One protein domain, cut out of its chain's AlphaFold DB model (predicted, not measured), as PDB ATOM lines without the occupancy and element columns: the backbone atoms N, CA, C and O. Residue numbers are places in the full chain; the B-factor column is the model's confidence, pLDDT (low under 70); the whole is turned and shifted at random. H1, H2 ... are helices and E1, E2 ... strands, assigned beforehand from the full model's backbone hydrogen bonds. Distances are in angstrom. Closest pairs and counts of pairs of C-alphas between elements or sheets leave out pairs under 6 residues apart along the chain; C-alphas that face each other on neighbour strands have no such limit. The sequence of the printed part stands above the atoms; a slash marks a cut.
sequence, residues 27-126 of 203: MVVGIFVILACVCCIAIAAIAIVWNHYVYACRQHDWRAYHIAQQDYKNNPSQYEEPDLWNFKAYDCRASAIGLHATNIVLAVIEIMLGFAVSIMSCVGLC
ATOM      1  N   MET A  27       2.950  -6.440 -42.040       72.38
ATOM      2  CA  MET A  27       3.008  -5.822 -43.370       72.38
ATOM      3  C   MET A  27       2.074  -4.604 -43.478       72.38
ATOM      4  O   MET A  27       2.478  -3.567 -43.998       72.38
ATOM      5  N   VAL A  28       0.854  -4.698 -42.939       70.88
ATOM      6  CA  VAL A  28      -0.117  -3.590 -42.909       70.88
ATOM      7  C   VAL A  28       0.381  -2.430 -42.038       70.88
ATOM      8  O   VAL A  28       0.305  -1.279 -42.464       70.88
ATOM      9  N   VAL A  29       0.958  -2.708 -40.862       68.06
ATOM     10  CA  VAL A  29       1.586  -1.672 -40.018       68.06
ATOM     11  C   VAL A  29       2.731  -0.976 -40.759       68.06
ATOM     12  O   VAL A  29       2.819   0.247 -40.700       68.06
ATOM     13  N   GLY A  30       3.553  -1.712 -41.516       69.12
ATOM     14  CA  GLY A  30       4.609  -1.131 -42.353       69.12
ATOM     15  C   GLY A  30       4.091  -0.145 -43.409       69.12
ATOM     16  O   GLY A  30       4.706   0.895 -43.626       69.12
ATOM     17  N   ILE A  31       2.933  -0.416 -44.020       76.06
ATOM     18  CA  ILE A  31       2.303   0.498 -44.990       76.06
ATOM     19  C   ILE A  31       1.808   1.777 -44.297       76.06
ATOM     20  O   ILE A  31       2.067   2.873 -44.790       76.06
ATOM     21  N   PHE A  32       1.153   1.664 -43.135       66.88
ATOM     22  CA  PHE A  32       0.719   2.840 -42.367       66.88
ATOM     23  C   PHE A  32       1.892   3.698 -41.874       66.88
ATOM     24  O   PHE A  32       1.785   4.921 -41.882       66.88
ATOM     25  N   VAL A  33       3.011   3.071 -41.503       69.94
ATOM     26  CA  VAL A  33       4.276   3.741 -41.159       69.94
ATOM     27  C   VAL A  33       4.820   4.537 -42.353       69.94
ATOM     28  O   VAL A  33       5.071   5.732 -42.225       69.94
ATOM     29  N   ILE A  34       4.909   3.934 -43.545       74.62
ATOM     30  CA  ILE A  34       5.374   4.633 -44.759       74.62
ATOM     31  C   ILE A  34       4.455   5.814 -45.119       74.62
ATOM     32  O   ILE A  34       4.945   6.899 -45.433       74.62
ATOM     33  N   LEU A  35       3.131   5.634 -45.043       71.25
ATOM     34  CA  LEU A  35       2.161   6.703 -45.316       71.25
ATOM     35  C   LEU A  35       2.262   7.853 -44.303       71.25
ATOM     36  O   LEU A  35       2.243   9.015 -44.706       71.25
ATOM     37  N   ALA A  36       2.413   7.548 -43.011       72.38
ATOM     38  CA  ALA A  36       2.637   8.560 -41.982       72.38
ATOM     39  C   ALA A  36       3.928   9.348 -42.256       72.38
ATOM     40  O   ALA A  36       3.900  10.578 -42.242       72.38
ATOM     41  N   CYS A  37       5.018   8.657 -42.595       69.56
ATOM     42  CA  CYS A  37       6.310   9.260 -42.918       69.56
ATOM     43  C   CYS A  37       6.210  10.255 -44.095       69.56
ATOM     44  O   CYS A  37       6.650  11.402 -43.985       69.56
ATOM     45  N   VAL A  38       5.549   9.863 -45.194       75.81
ATOM     46  CA  VAL A  38       5.319  10.738 -46.362       75.81
ATOM     47  C   VAL A  38       4.479  11.965 -45.987       75.81
ATOM     48  O   VAL A  38       4.831  13.084 -46.369       75.81
ATOM     49  N   CYS A  39       3.420  11.795 -45.191       71.31
ATOM     50  CA  CYS A  39       2.617  12.914 -44.694       71.31
ATOM     51  C   CYS A  39       3.432  13.862 -43.794       71.31
ATOM     52  O   CYS A  39       3.337  15.079 -43.954       71.31
ATOM     53  N   CYS A  40       4.274  13.340 -42.899       69.12
ATOM     54  CA  CYS A  40       5.159  14.144 -42.048       69.12
ATOM     55  C   CYS A  40       6.191  14.945 -42.860       69.12
ATOM     56  O   CYS A  40       6.499  16.084 -42.500       69.12
ATOM     57  N   ILE A  41       6.706  14.395 -43.964       75.12
ATOM     58  CA  ILE A  41       7.597  15.119 -44.887       75.12
ATOM     59  C   ILE A  41       6.823  16.225 -45.621       75.12
ATOM     60  O   ILE A  41       7.281  17.368 -45.654       75.12
ATOM     61  N   ALA A  42       5.633  15.925 -46.152       74.62
ATOM     62  CA  ALA A  42       4.804  16.900 -46.864       74.62
ATOM     63  C   ALA A  42       4.376  18.076 -45.967       74.62
ATOM     64  O   ALA A  42       4.522  19.234 -46.358       74.62
ATOM     65  N   ILE A  43       3.918  17.798 -44.741       74.81
ATOM     66  CA  ILE A  43       3.530  18.825 -43.761       74.81
ATOM     67  C   ILE A  43       4.734  19.697 -43.380       74.81
ATOM     68  O   ILE A  43       4.600  20.917 -43.309       74.81
ATOM     69  N   ALA A  44       5.922  19.111 -43.191       70.31
ATOM     70  CA  ALA A  44       7.131  19.883 -42.910       70.31
ATOM     71  C   ALA A  44       7.545  20.778 -44.090       70.31
ATOM     72  O   ALA A  44       7.891  21.936 -43.865       70.31
ATOM     73  N   ALA A  45       7.464  20.288 -45.331       73.75
ATOM     74  CA  ALA A  45       7.748  21.089 -46.522       73.75
ATOM     75  C   ALA A  45       6.759  22.260 -46.676       73.75
ATOM     76  O   ALA A  45       7.183  23.398 -46.883       73.75
ATOM     77  N   ILE A  46       5.457  22.006 -46.491       76.50
ATOM     78  CA  ILE A  46       4.415  23.045 -46.491       76.50
ATOM     79  C   ILE A  46       4.687  24.084 -45.394       76.50
ATOM     80  O   ILE A  46       4.619  25.279 -45.663       76.50
ATOM     81  N   ALA A  47       5.057  23.655 -44.184       69.56
ATOM     82  CA  ALA A  47       5.371  24.559 -43.081       69.56
ATOM     83  C   ALA A  47       6.616  25.432 -43.346       69.56
ATOM     84  O   ALA A  47       6.591  26.615 -43.010       69.56
ATOM     85  N   ILE A  48       7.664  24.905 -43.999       69.75
ATOM     86  CA  ILE A  48       8.828  25.705 -44.432       69.75
ATOM     87  C   ILE A  48       8.390  26.781 -45.434       69.75
ATOM     88  O   ILE A  48       8.718  27.954 -45.257       69.75
ATOM     89  N   VAL A  49       7.632  26.396 -46.467       73.06
ATOM     90  CA  VAL A  49       7.163  27.328 -47.507       73.06
ATOM     91  C   VAL A  49       6.244  28.394 -46.910       73.06
ATOM     92  O   VAL A  49       6.433  29.576 -47.183       73.06
ATOM     93  N   TRP A  50       5.307  28.010 -46.041       69.38
ATOM     94  CA  TRP A  50       4.376  28.935 -45.390       69.38
ATOM     95  C   TRP A  50       5.091  29.940 -44.478       69.38
ATOM     96  O   TRP A  50       4.792  31.129 -44.527       69.38
ATOM     97  N   ASN A  51       6.079  29.487 -43.699       66.50
ATOM     98  CA  ASN A  51       6.901  30.334 -42.825       66.50
ATOM     99  C   ASN A  51       7.868  31.251 -43.610       66.50
ATOM    100  O   ASN A  51       8.375  32.231 -43.073       66.50
ATOM    101  N   HIS A  52       8.130  30.952 -44.888       66.56
ATOM    102  CA  HIS A  52       8.878  31.835 -45.787       66.56
ATOM    103  C   HIS A  52       7.967  32.822 -46.542       66.56
ATOM    104  O   HIS A  52       8.387  33.942 -46.828       66.56
ATOM    105  N   TYR A  53       6.741  32.424 -46.890       65.06
ATOM    106  CA  TYR A  53       5.788  33.285 -47.606       65.06
ATOM    107  C   TYR A  53       5.061  34.266 -46.688       65.06
ATOM    108  O   TYR A  53       4.770  35.392 -47.086       65.06
ATOM    109  N   VAL A  54       4.768  33.844 -45.458       64.19
ATOM    110  CA  VAL A  54       4.109  34.664 -44.447       64.19
ATOM    111  C   VAL A  54       5.079  34.848 -43.287       64.19
ATOM    112  O   VAL A  54       5.412  33.886 -42.599       64.19
ATOM    113  N   TYR A  55       5.464  36.097 -43.003       58.97
ATOM    114  CA  TYR A  55       6.267  36.499 -41.832       58.97
ATOM    115  C   TYR A  55       5.498  36.346 -40.490       58.97
ATOM    116  O   TYR A  55       5.668  37.124 -39.554       58.97
ATOM    117  N   ALA A  56       4.611  35.349 -40.391       57.09
ATOM    118  CA  ALA A  56       3.679  35.131 -39.288       57.09
ATOM    119  C   ALA A  56       4.335  34.553 -38.023       57.09
ATOM    120  O   ALA A  56       3.743  34.616 -36.950       57.09
ATOM    121  N   CYS A  57       5.545  33.994 -38.114       61.84
ATOM    122  CA  CYS A  57       6.225  33.365 -36.979       61.84
ATOM    123  C   CYS A  57       6.993  34.386 -36.109       61.84
ATOM    124  O   CYS A  57       8.174  34.215 -35.802       61.84
ATOM    125  N   ARG A  58       6.289  35.458 -35.716       64.25
ATOM    126  CA  ARG A  58       6.667  36.356 -34.617       64.25
ATOM    127  C   ARG A  58       6.094  35.805 -33.318       64.25
ATOM    128  O   ARG A  58       4.879  35.838 -33.122       64.25
ATOM    129  N   GLN A  59       6.947  35.365 -32.399       70.06
ATOM    130  CA  GLN A  59       6.499  35.044 -31.045       70.06
ATOM    131  C   GLN A  59       6.767  36.238 -30.128       70.06
ATOM    132  O   GLN A  59       7.911  36.544 -29.794       70.06
ATOM    133  N   HIS A  60       5.689  36.938 -29.773       74.69
ATOM    134  CA  HIS A  60       5.712  38.061 -28.840       74.69
ATOM    135  C   HIS A  60       6.069  37.580 -27.428       74.69
ATOM    136  O   HIS A  60       5.666  36.486 -27.015       74.69
ATOM    137  N   ASP A  61       6.797  38.404 -26.672       82.19
ATOM    138  CA  ASP A  61       7.068  38.143 -25.259       82.19
ATOM    139  C   ASP A  61       5.825  38.433 -24.400       82.19
ATOM    140  O   ASP A  61       5.688  39.481 -23.766       82.19
ATOM    141  N   TRP A  62       4.897  37.472 -24.382       83.38
ATOM    142  CA  TRP A  62       3.685  37.526 -23.560       83.38
ATOM    143  C   TRP A  62       3.981  37.705 -22.067       83.38
ATOM    144  O   TRP A  62       3.150  38.249 -21.343       83.38
ATOM    145  N   ARG A  63       5.160  37.282 -21.588       86.31
ATOM    146  CA  ARG A  63       5.544  37.450 -20.184       86.31
ATOM    147  C   ARG A  63       5.908  38.905 -19.896       86.31
ATOM    148  O   ARG A  63       5.419  39.443 -18.909       86.31
ATOM    149  N   ALA A  64       6.702  39.542 -20.755       85.62
ATOM    150  CA  ALA A  64       6.992  40.972 -20.647       85.62
ATOM    151  C   ALA A  64       5.716  41.823 -20.792       85.62
ATOM    152  O   ALA A  64       5.487  42.721 -19.983       85.62
ATOM    153  N   TYR A  65       4.854  41.486 -21.760       87.38
ATOM    154  CA  TYR A  65       3.564  42.153 -21.971       87.38
ATOM    155  C   TYR A  65       2.662  42.087 -20.730       87.38
ATOM    156  O   TYR A  65       2.173  43.116 -20.267       87.38
ATOM    157  N   HIS A  66       2.472  40.899 -20.143       90.00
ATOM    158  CA  HIS A  66       1.619  40.756 -18.961       90.00
ATOM    159  C   HIS A  66       2.170  41.464 -17.718       90.00
ATOM    160  O   HIS A  66       1.368  41.926 -16.913       90.00
ATOM    161  N   ILE A  67       3.494  41.587 -17.562       90.25
ATOM    162  CA  ILE A  67       4.086  42.367 -16.460       90.25
ATOM    163  C   ILE A  67       3.747  43.853 -16.638       90.25
ATOM    164  O   ILE A  67       3.117  44.431 -15.760       90.25
ATOM    165  N   ALA A  68       4.026  44.433 -17.809       88.81
ATOM    166  CA  ALA A  68       3.689  45.831 -18.089       88.81
ATOM    167  C   ALA A  68       2.176  46.118 -17.976       88.81
ATOM    168  O   ALA A  68       1.772  47.160 -17.465       88.81
ATOM    169  N   GLN A  69       1.323  45.174 -18.391       92.38
ATOM    170  CA  GLN A  69      -0.132  45.282 -18.238       92.38
ATOM    171  C   GLN A  69      -0.597  45.177 -16.775       92.38
ATOM    172  O   GLN A  69      -1.642  45.730 -16.426       92.38
ATOM    173  N   GLN A  70       0.159  44.492 -15.915       93.62
ATOM    174  CA  GLN A  70      -0.075  44.465 -14.472       93.62
ATOM    175  C   GLN A  70       0.357  45.794 -13.832       93.62
ATOM    176  O   GLN A  70      -0.402  46.370 -13.054       93.62
ATOM    177  N   ASP A  71       1.530  46.312 -14.201       92.38
ATOM    178  CA  ASP A  71       2.085  47.561 -13.666       92.38
ATOM    179  C   ASP A  71       1.236  48.782 -14.054       92.38
ATOM    180  O   ASP A  71       0.907  49.596 -13.189       92.38
ATOM    181  N   TYR A  72       0.765  48.847 -15.307       91.44
ATOM    182  CA  TYR A  72      -0.208  49.846 -15.766       91.44
ATOM    183  C   TYR A  72      -1.519  49.805 -14.965       91.44
ATOM    184  O   TYR A  72      -2.014  50.840 -14.531       91.44
ATOM    185  N   LYS A  73      -2.069  48.610 -14.696       93.19
ATOM    186  CA  LYS A  73      -3.288  48.462 -13.876       93.19
ATOM    187  C   LYS A  73      -3.091  48.887 -12.421       93.19
ATOM    188  O   LYS A  73      -4.055  49.316 -11.792       93.19
ATOM    189  N   ASN A  74      -1.877  48.749 -11.891       95.44
ATOM    190  CA  ASN A  74      -1.547  49.136 -10.523       95.44
ATOM    191  C   ASN A  74      -1.287  50.648 -10.397       95.44
ATOM    192  O   ASN A  74      -1.725  51.250  -9.423       95.44
ATOM    193  N   ASN A  75      -0.588  51.259 -11.365       94.06
ATOM    194  CA  ASN A  75      -0.185  52.673 -11.348       94.06
ATOM    195  C   ASN A  75      -0.364  53.346 -12.733       94.06
ATOM    196  O   ASN A  75       0.627  53.687 -13.389       94.06
ATOM    197  N   PRO A  76      -1.609  53.597 -13.188       89.31
ATOM    198  CA  PRO A  76      -1.894  54.121 -14.533       89.31
ATOM    199  C   PRO A  76      -1.468  55.584 -14.754       89.31
ATOM    200  O   PRO A  76      -1.542  56.087 -15.867       89.31
ATOM    201  N   SER A  77      -1.028  56.289 -13.707       92.56
ATOM    202  CA  SER A  77      -0.437  57.633 -13.792       92.56
ATOM    203  C   SER A  77       1.090  57.631 -13.943       92.56
ATOM    204  O   SER A  77       1.678  58.694 -14.138       92.56
ATOM    205  N   GLN A  78       1.738  56.467 -13.822       91.69
ATOM    206  CA  GLN A  78       3.197  56.306 -13.886       91.69
ATOM    207  C   GLN A  78       3.655  55.531 -15.132       91.69
ATOM    208  O   GLN A  78       4.798  55.690 -15.563       91.69
ATOM    209  N   TYR A  79       2.778  54.706 -15.708       87.56
ATOM    210  CA  TYR A  79       3.056  53.888 -16.885       87.56
ATOM    211  C   TYR A  79       2.073  54.217 -18.009       87.56
ATOM    212  O   TYR A  79       0.892  54.442 -17.761       87.56
ATOM    213  N   GLU A  80       2.569  54.226 -19.242       86.00
ATOM    214  CA  GLU A  80       1.763  54.389 -20.456       86.00
ATOM    215  C   GLU A  80       1.135  53.040 -20.867       86.00
ATOM    216  O   GLU A  80       1.595  51.979 -20.430       86.00
ATOM    217  N   GLU A  81       0.062  53.049 -21.666       87.25
ATOM    218  CA  GLU A  81      -0.669  51.813 -21.981       87.25
ATOM    219  C   GLU A  81       0.191  50.856 -22.848       87.25
ATOM    220  O   GLU A  81       0.744  51.272 -23.869       87.25
ATOM    221  N   PRO A  82       0.352  49.569 -22.466       86.12
ATOM    222  CA  PRO A  82       1.310  48.670 -23.113       86.12
ATOM    223  C   PRO A  82       0.835  48.187 -24.489       86.12
ATOM    224  O   PRO A  82       0.155  47.169 -24.630       86.12
ATOM    225  N   ASP A  83       1.270  48.900 -25.520       84.94
ATOM    226  CA  ASP A  83       0.968  48.629 -26.923       84.94
ATOM    227  C   ASP A  83       1.616  47.317 -27.423       84.94
ATOM    228  O   ASP A  83       2.844  47.185 -27.465       84.94
ATOM    229  N   LEU A  84       0.812  46.328 -27.839       81.69
ATOM    230  CA  LEU A  84       1.277  44.968 -28.193       81.69
ATOM    231  C   LEU A  84       2.340  44.955 -29.312       81.69
ATOM    232  O   LEU A  84       3.198  44.067 -29.357       81.69
ATOM    233  N   TRP A  85       2.287  45.943 -30.207       76.44
ATOM    234  CA  TRP A  85       3.210  46.101 -31.334       76.44
ATOM    235  C   TRP A  85       4.598  46.608 -30.931       76.44
ATOM    236  O   TRP A  85       5.561  46.340 -31.652       76.44
ATOM    237  N   ASN A  86       4.712  47.279 -29.780       78.44
ATOM    238  CA  ASN A  86       5.978  47.788 -29.251       78.44
ATOM    239  C   ASN A  86       6.754  46.723 -28.451       78.44
ATOM    240  O   ASN A  86       7.942  46.897 -28.175       78.44
ATOM    241  N   PHE A  87       6.127  45.587 -28.113       77.38
ATOM    242  CA  PHE A  87       6.817  44.479 -27.452       77.38
ATOM    243  C   PHE A  87       7.713  43.700 -28.413       77.38
ATOM    244  O   PHE A  87       7.325  43.322 -29.519       77.38
ATOM    245  N   LYS A  88       8.924  43.394 -27.937       74.69
ATOM    246  CA  LYS A  88       9.930  42.636 -28.678       74.69
ATOM    247  C   LYS A  88       9.395  41.253 -29.068       74.69
ATOM    248  O   LYS A  88       9.194  40.387 -28.218       74.69
ATOM    249  N   ALA A  89       9.207  41.043 -30.367       71.00
ATOM    250  CA  ALA A  89       8.995  39.719 -30.936       71.00
ATOM    251  C   ALA A  89      10.341  39.001 -31.116       71.00
ATOM    252  O   ALA A  89      11.336  39.616 -31.506       71.00
ATOM    253  N   TYR A  90      10.360  37.694 -30.864       68.00
ATOM    254  CA  TYR A  90      11.491  36.825 -31.181       68.00
ATOM    255  C   TYR A  90      11.261  36.124 -32.524       68.00
ATOM    256  O   TYR A  90      10.159  35.644 -32.803       68.00
ATOM    257  N   ASP A  91      12.316  36.029 -33.336       66.81
ATOM    258  CA  ASP A  91      12.298  35.288 -34.598       66.81
ATOM    259  C   ASP A  91      12.269  33.776 -34.340       66.81
ATOM    260  O   ASP A  91      13.286  33.156 -34.010       66.81
ATOM    261  N   CYS A  92      11.130  33.131 -34.595       69.19
ATOM    262  CA  CYS A  92      10.975  31.676 -34.477       69.19
ATOM    263  C   CYS A  92      11.743  30.871 -35.546       69.19
ATOM    264  O   CYS A  92      11.551  29.662 -35.682       69.19
ATOM    265  N   ARG A  93      12.625  31.509 -36.322       65.88
ATOM    266  CA  ARG A  93      13.384  30.870 -37.405       65.88
ATOM    267  C   ARG A  93      14.269  29.735 -36.876       65.88
ATOM    268  O   ARG A  93      14.298  28.663 -37.471       65.88
ATOM    269  N   ALA A  94      14.925  29.935 -35.731       65.19
ATOM    270  CA  ALA A  94      15.778  28.920 -35.104       65.19
ATOM    271  C   ALA A  94      14.981  27.719 -34.556       65.19
ATOM    272  O   ALA A  94      15.369  26.570 -34.769       65.19
ATOM    273  N   SER A  95      13.843  27.962 -33.896       66.31
ATOM    274  CA  SER A  95      12.978  26.898 -33.368       66.31
ATOM    275  C   SER A  95      12.272  26.117 -34.482       66.31
ATOM    276  O   SER A  95      12.194  24.890 -34.401       66.31
ATOM    277  N   ALA A  96      11.852  26.783 -35.563       69.44
ATOM    278  CA  ALA A  96      11.342  26.121 -36.763       69.44
ATOM    279  C   ALA A  96      12.403  25.209 -37.405       69.44
ATOM    280  O   ALA A  96      12.127  24.037 -37.659       69.44
ATOM    281  N   ILE A  97      13.641  25.691 -37.589       67.94
ATOM    282  CA  ILE A  97      14.761  24.873 -38.097       67.94
ATOM    283  C   ILE A  97      14.980  23.624 -37.224       67.94
ATOM    284  O   ILE A  97      15.122  22.526 -37.763       67.94
ATOM    285  N   GLY A  98      14.934  23.755 -35.892       70.75
ATOM    286  CA  GLY A  98      15.025  22.614 -34.973       70.75
ATOM    287  C   GLY A  98      13.890  21.592 -35.139       70.75
ATOM    288  O   GLY A  98      14.132  20.381 -35.115       70.75
ATOM    289  N   LEU A  99      12.657  22.055 -35.369       70.38
ATOM    290  CA  LEU A  99      11.503  21.184 -35.615       70.38
ATOM    291  C   LEU A  99      11.624  20.439 -36.957       70.38
ATOM    292  O   LEU A  99      11.348  19.242 -37.036       70.38
ATOM    293  N   HIS A 100      12.098  21.110 -38.008       69.06
ATOM    294  CA  HIS A 100      12.334  20.469 -39.304       69.06
ATOM    295  C   HIS A 100      13.487  19.454 -39.243       69.06
ATOM    296  O   HIS A 100      13.342  18.341 -39.749       69.06
ATOM    297  N   ALA A 101      14.592  19.779 -38.562       70.81
ATOM    298  CA  ALA A 101      15.719  18.864 -38.373       70.81
ATOM    299  C   ALA A 101      15.321  17.603 -37.581       70.81
ATOM    300  O   ALA A 101      15.663  16.488 -37.976       70.81
ATOM    301  N   THR A 102      14.546  17.751 -36.501       73.25
ATOM    302  CA  THR A 102      14.054  16.600 -35.722       73.25
ATOM    303  C   THR A 102      13.059  15.739 -36.504       73.25
ATOM    304  O   THR A 102      13.136  14.513 -36.414       73.25
ATOM    305  N   ASN A 103      12.199  16.329 -37.341       75.69
ATOM    306  CA  ASN A 103      11.321  15.570 -38.241       75.69
ATOM    307  C   ASN A 103      12.110  14.764 -39.296       75.69
ATOM    308  O   ASN A 103      11.778  13.609 -39.556       75.69
ATOM    309  N   ILE A 104      13.194  15.325 -39.849       73.94
ATOM    310  CA  ILE A 104      14.097  14.604 -40.767       73.94
ATOM    311  C   ILE A 104      14.771  13.419 -40.056       73.94
ATOM    312  O   ILE A 104      14.789  12.311 -40.590       73.94
ATOM    313  N   VAL A 105      15.277  13.617 -38.833       72.12
ATOM    314  CA  VAL A 105      15.887  12.535 -38.035       72.12
ATOM    315  C   VAL A 105      14.874  11.424 -37.729       72.12
ATOM    316  O   VAL A 105      15.210  10.247 -37.856       72.12
ATOM    317  N   LEU A 106      13.629  11.774 -37.392       72.75
ATOM    318  CA  LEU A 106      12.554  10.796 -37.189       72.75
ATOM    319  C   LEU A 106      12.260   9.994 -38.465       72.75
ATOM    320  O   LEU A 106      12.197   8.769 -38.387       72.75
ATOM    321  N   ALA A 107      12.177  10.641 -39.631       73.31
ATOM    322  CA  ALA A 107      11.977   9.953 -40.911       73.31
ATOM    323  C   ALA A 107      13.134   8.990 -41.257       73.31
ATOM    324  O   ALA A 107      12.898   7.875 -41.722       73.31
ATOM    325  N   VAL A 108      14.389   9.360 -40.970       75.38
ATOM    326  CA  VAL A 108      15.553   8.469 -41.156       75.38
ATOM    327  C   VAL A 108      15.487   7.251 -40.223       75.38
ATOM    328  O   VAL A 108      15.744   6.126 -40.660       75.38
ATOM    329  N   ILE A 109      15.096   7.443 -38.960       73.88
ATOM    330  CA  ILE A 109      14.874   6.342 -38.005       73.88
ATOM    331  C   ILE A 109      13.722   5.438 -38.479       73.88
ATOM    332  O   ILE A 109      13.824   4.214 -38.398       73.88
ATOM    333  N   GLU A 110      12.652   6.014 -39.018       70.19
ATOM    334  CA  GLU A 110      11.488   5.287 -39.533       70.19
ATOM    335  C   GLU A 110      11.839   4.422 -40.759       70.19
ATOM    336  O   GLU A 110      11.458   3.249 -40.816       70.19
ATOM    337  N   ILE A 111      12.677   4.932 -41.672       73.38
ATOM    338  CA  ILE A 111      13.258   4.163 -42.789       73.38
ATOM    339  C   ILE A 111      14.133   3.007 -42.274       73.38
ATOM    340  O   ILE A 111      13.987   1.873 -42.740       73.38
ATOM    341  N   MET A 112      15.010   3.256 -41.293       73.00
ATOM    342  CA  MET A 112      15.853   2.217 -40.679       73.00
ATOM    343  C   MET A 112      15.019   1.104 -40.025       73.00
ATOM    344  O   MET A 112      15.310  -0.082 -40.208       73.00
ATOM    345  N   LEU A 113      13.949   1.463 -39.309       71.81
ATOM    346  CA  LEU A 113      13.027   0.507 -38.689       71.81
ATOM    347  C   LEU A 113      12.233  -0.286 -39.739       71.81
ATOM    348  O   LEU A 113      12.125  -1.509 -39.620       71.81
ATOM    349  N   GLY A 114      11.733   0.366 -40.793       72.88
ATOM    350  CA  GLY A 114      11.054  -0.301 -41.910       72.88
ATOM    351  C   GLY A 114      11.957  -1.310 -42.631       72.88
ATOM    352  O   GLY A 114      11.548  -2.446 -42.891       72.88
ATOM    353  N   PHE A 115      13.216  -0.939 -42.876       72.62
ATOM    354  CA  PHE A 115      14.228  -1.821 -43.459       72.62
ATOM    355  C   PHE A 115      14.542  -3.022 -42.550       72.62
ATOM    356  O   PHE A 115      14.540  -4.167 -43.012       72.62
ATOM    357  N   ALA A 116      14.714  -2.796 -41.243       71.56
ATOM    358  CA  ALA A 116      14.932  -3.864 -40.268       71.56
ATOM    359  C   ALA A 116      13.743  -4.843 -40.188       71.56
ATOM    360  O   ALA A 116      13.947  -6.059 -40.163       71.56
ATOM    361  N   VAL A 117      12.499  -4.345 -40.210       71.44
ATOM    362  CA  VAL A 117      11.285  -5.182 -40.255       71.44
ATOM    363  C   VAL A 117      11.203  -5.988 -41.556       71.44
ATOM    364  O   VAL A 117      10.869  -7.175 -41.513       71.44
ATOM    365  N   SER A 118      11.576  -5.400 -42.697       72.12
ATOM    366  CA  SER A 118      11.653  -6.110 -43.983       72.12
ATOM    367  C   SER A 118      12.658  -7.272 -43.942       72.12
ATOM    368  O   SER A 118      12.310  -8.409 -44.283       72.12
ATOM    369  N   ILE A 119      13.869  -7.035 -43.421       74.12
ATOM    370  CA  ILE A 119      14.887  -8.082 -43.227       74.12
ATOM    371  C   ILE A 119      14.382  -9.167 -42.268       74.12
ATOM    372  O   ILE A 119      14.472 -10.352 -42.594       74.12
ATOM    373  N   MET A 120      13.809  -8.800 -41.117       67.69
ATOM    374  CA  MET A 120      13.283  -9.770 -40.148       67.69
ATOM    375  C   MET A 120      12.152 -10.629 -40.735       67.69
ATOM    376  O   MET A 120      12.121 -11.838 -40.494       67.69
ATOM    377  N   SER A 121      11.277 -10.049 -41.563       66.88
ATOM    378  CA  SER A 121      10.247 -10.788 -42.308       66.88
ATOM    379  C   SER A 121      10.868 -11.797 -43.285       66.88
ATOM    380  O   SER A 121      10.545 -12.990 -43.250       66.88
ATOM    381  N   CYS A 122      11.843 -11.360 -44.091       66.19
ATOM    382  CA  CYS A 122      12.558 -12.220 -45.035       66.19
ATOM    383  C   CYS A 122      13.312 -13.365 -44.334       66.19
ATOM    384  O   CYS A 122      13.222 -14.519 -44.759       66.19
ATOM    385  N   VAL A 123      14.008 -13.088 -43.227       68.19
ATOM    386  CA  VAL A 123      14.723 -14.105 -42.433       68.19
ATOM    387  C   VAL A 123      13.745 -15.076 -41.763       68.19
ATOM    388  O   VAL A 123      13.983 -16.288 -41.789       68.19
ATOM    389  N   GLY A 124      12.617 -14.598 -41.233       63.78
ATOM    390  CA  GLY A 124      11.561 -15.445 -40.665       63.78
ATOM    391  C   GLY A 124      10.953 -16.411 -41.690       63.78
ATOM    392  O   GLY A 124      10.807 -17.606 -41.421       63.78
ATOM    393  N   LEU A 125      10.675 -15.936 -42.905       55.50
ATOM    394  CA  LEU A 125      10.168 -16.768 -44.004       55.50
ATOM    395  C   LEU A 125      11.224 -17.766 -44.522       55.50
ATOM    396  O   LEU A 125      10.914 -18.941 -44.748       55.50
ATOM    397  N   CYS A 126      12.483 -17.344 -44.659       53.25
ATOM    398  CA  CYS A 126      13.576 -18.202 -45.129       53.25
ATOM    399  C   CYS A 126      13.981 -19.286 -44.114       53.25
ATOM    400  O   CYS A 126      14.298 -20.412 -44.509       53.25
TER     401      CYS A 126
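What this domain is: This is residues 27 to 126 of the 203 residues of an uncharacterized protein of Branchiostoma floridae (UniProt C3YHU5). Two long helices, H1 and H3, run opposite ways side by side as a slender stem, and beyond the end of H1 and the beginning of H3 a smaller head is made by H2 and the loop of residues 75 to 88, which folds back toward the stem. The short strands E1 and E2 form the neck between stem and head, where they meet only at a point. The printed part has 100 residues, with three named helices and two named strands in the order H1, E1, H2, E2, H3; the sheet's order is E1 - E2, and the class is mostly helix. The whole is extended, with a radius of gyration of the C-alphas of 23.5 A, and its outline is a rod with spans of 83 by 28 by 19 A.

Where its parts are: H1 holds residues 27 to 53 and is 39.4 A long from first to last C-alpha; C-alpha 27 is at (3.008, -5.822, -43.370). E1 follows at residues 58 to 60, 6.1 A long. H2 holds residues 62 to 74, 18.2 A long, and C-alpha 74 is at (-1.547, 49.136, -10.523). E2 holds residues 89 to 91, 6.6 A long. H3, the longest helix with 34 residues, holds residues 93 to 126 and is 49.7 A long; C-alpha 126 is at (13.576, -18.202, -45.129).

How they stand to each other: H1 and H3 touch, with 11 pairs of C-alphas within 8 A; the closest are those of Cys 37 and Ala 107, 6.1 A apart. Their lines stand at a shallow tilt of 16 degrees, and they run opposite ways. H3 touches H1 with residues 100 to 114 alone. E1 and E2 meet only at a point: the C-alphas of His 60 and Ala 89 face each other at 4.2 A, and those of Gln 59 and Ala 89 at 5.3 A. H1 and E2 are apart, and so are E1 and H3. H2 touches no helix; it is apart from both H1 and H3. In H1, H2 and H3, every O i to N i+4 pair is within hydrogen-bond range.

The domain as a whole: The C-alphas of Ser 77 and Cys 126 are the two farthest apart, at 83.2 A, while those of Met 27 and Cys 126, the first and last printed residues, are 16.4 A apart. The printed part has no cut. The link from H2 to E2, 14 residues, is long; the links from H1 to E1, E1 to H2 and E2 to H3 are tight. The mean pLDDT of the printed part is 74.6, and 33 residues are under 70, among them residues 50 to 58, 90 to 97 and 120 to 126; H2 has a mean of 90.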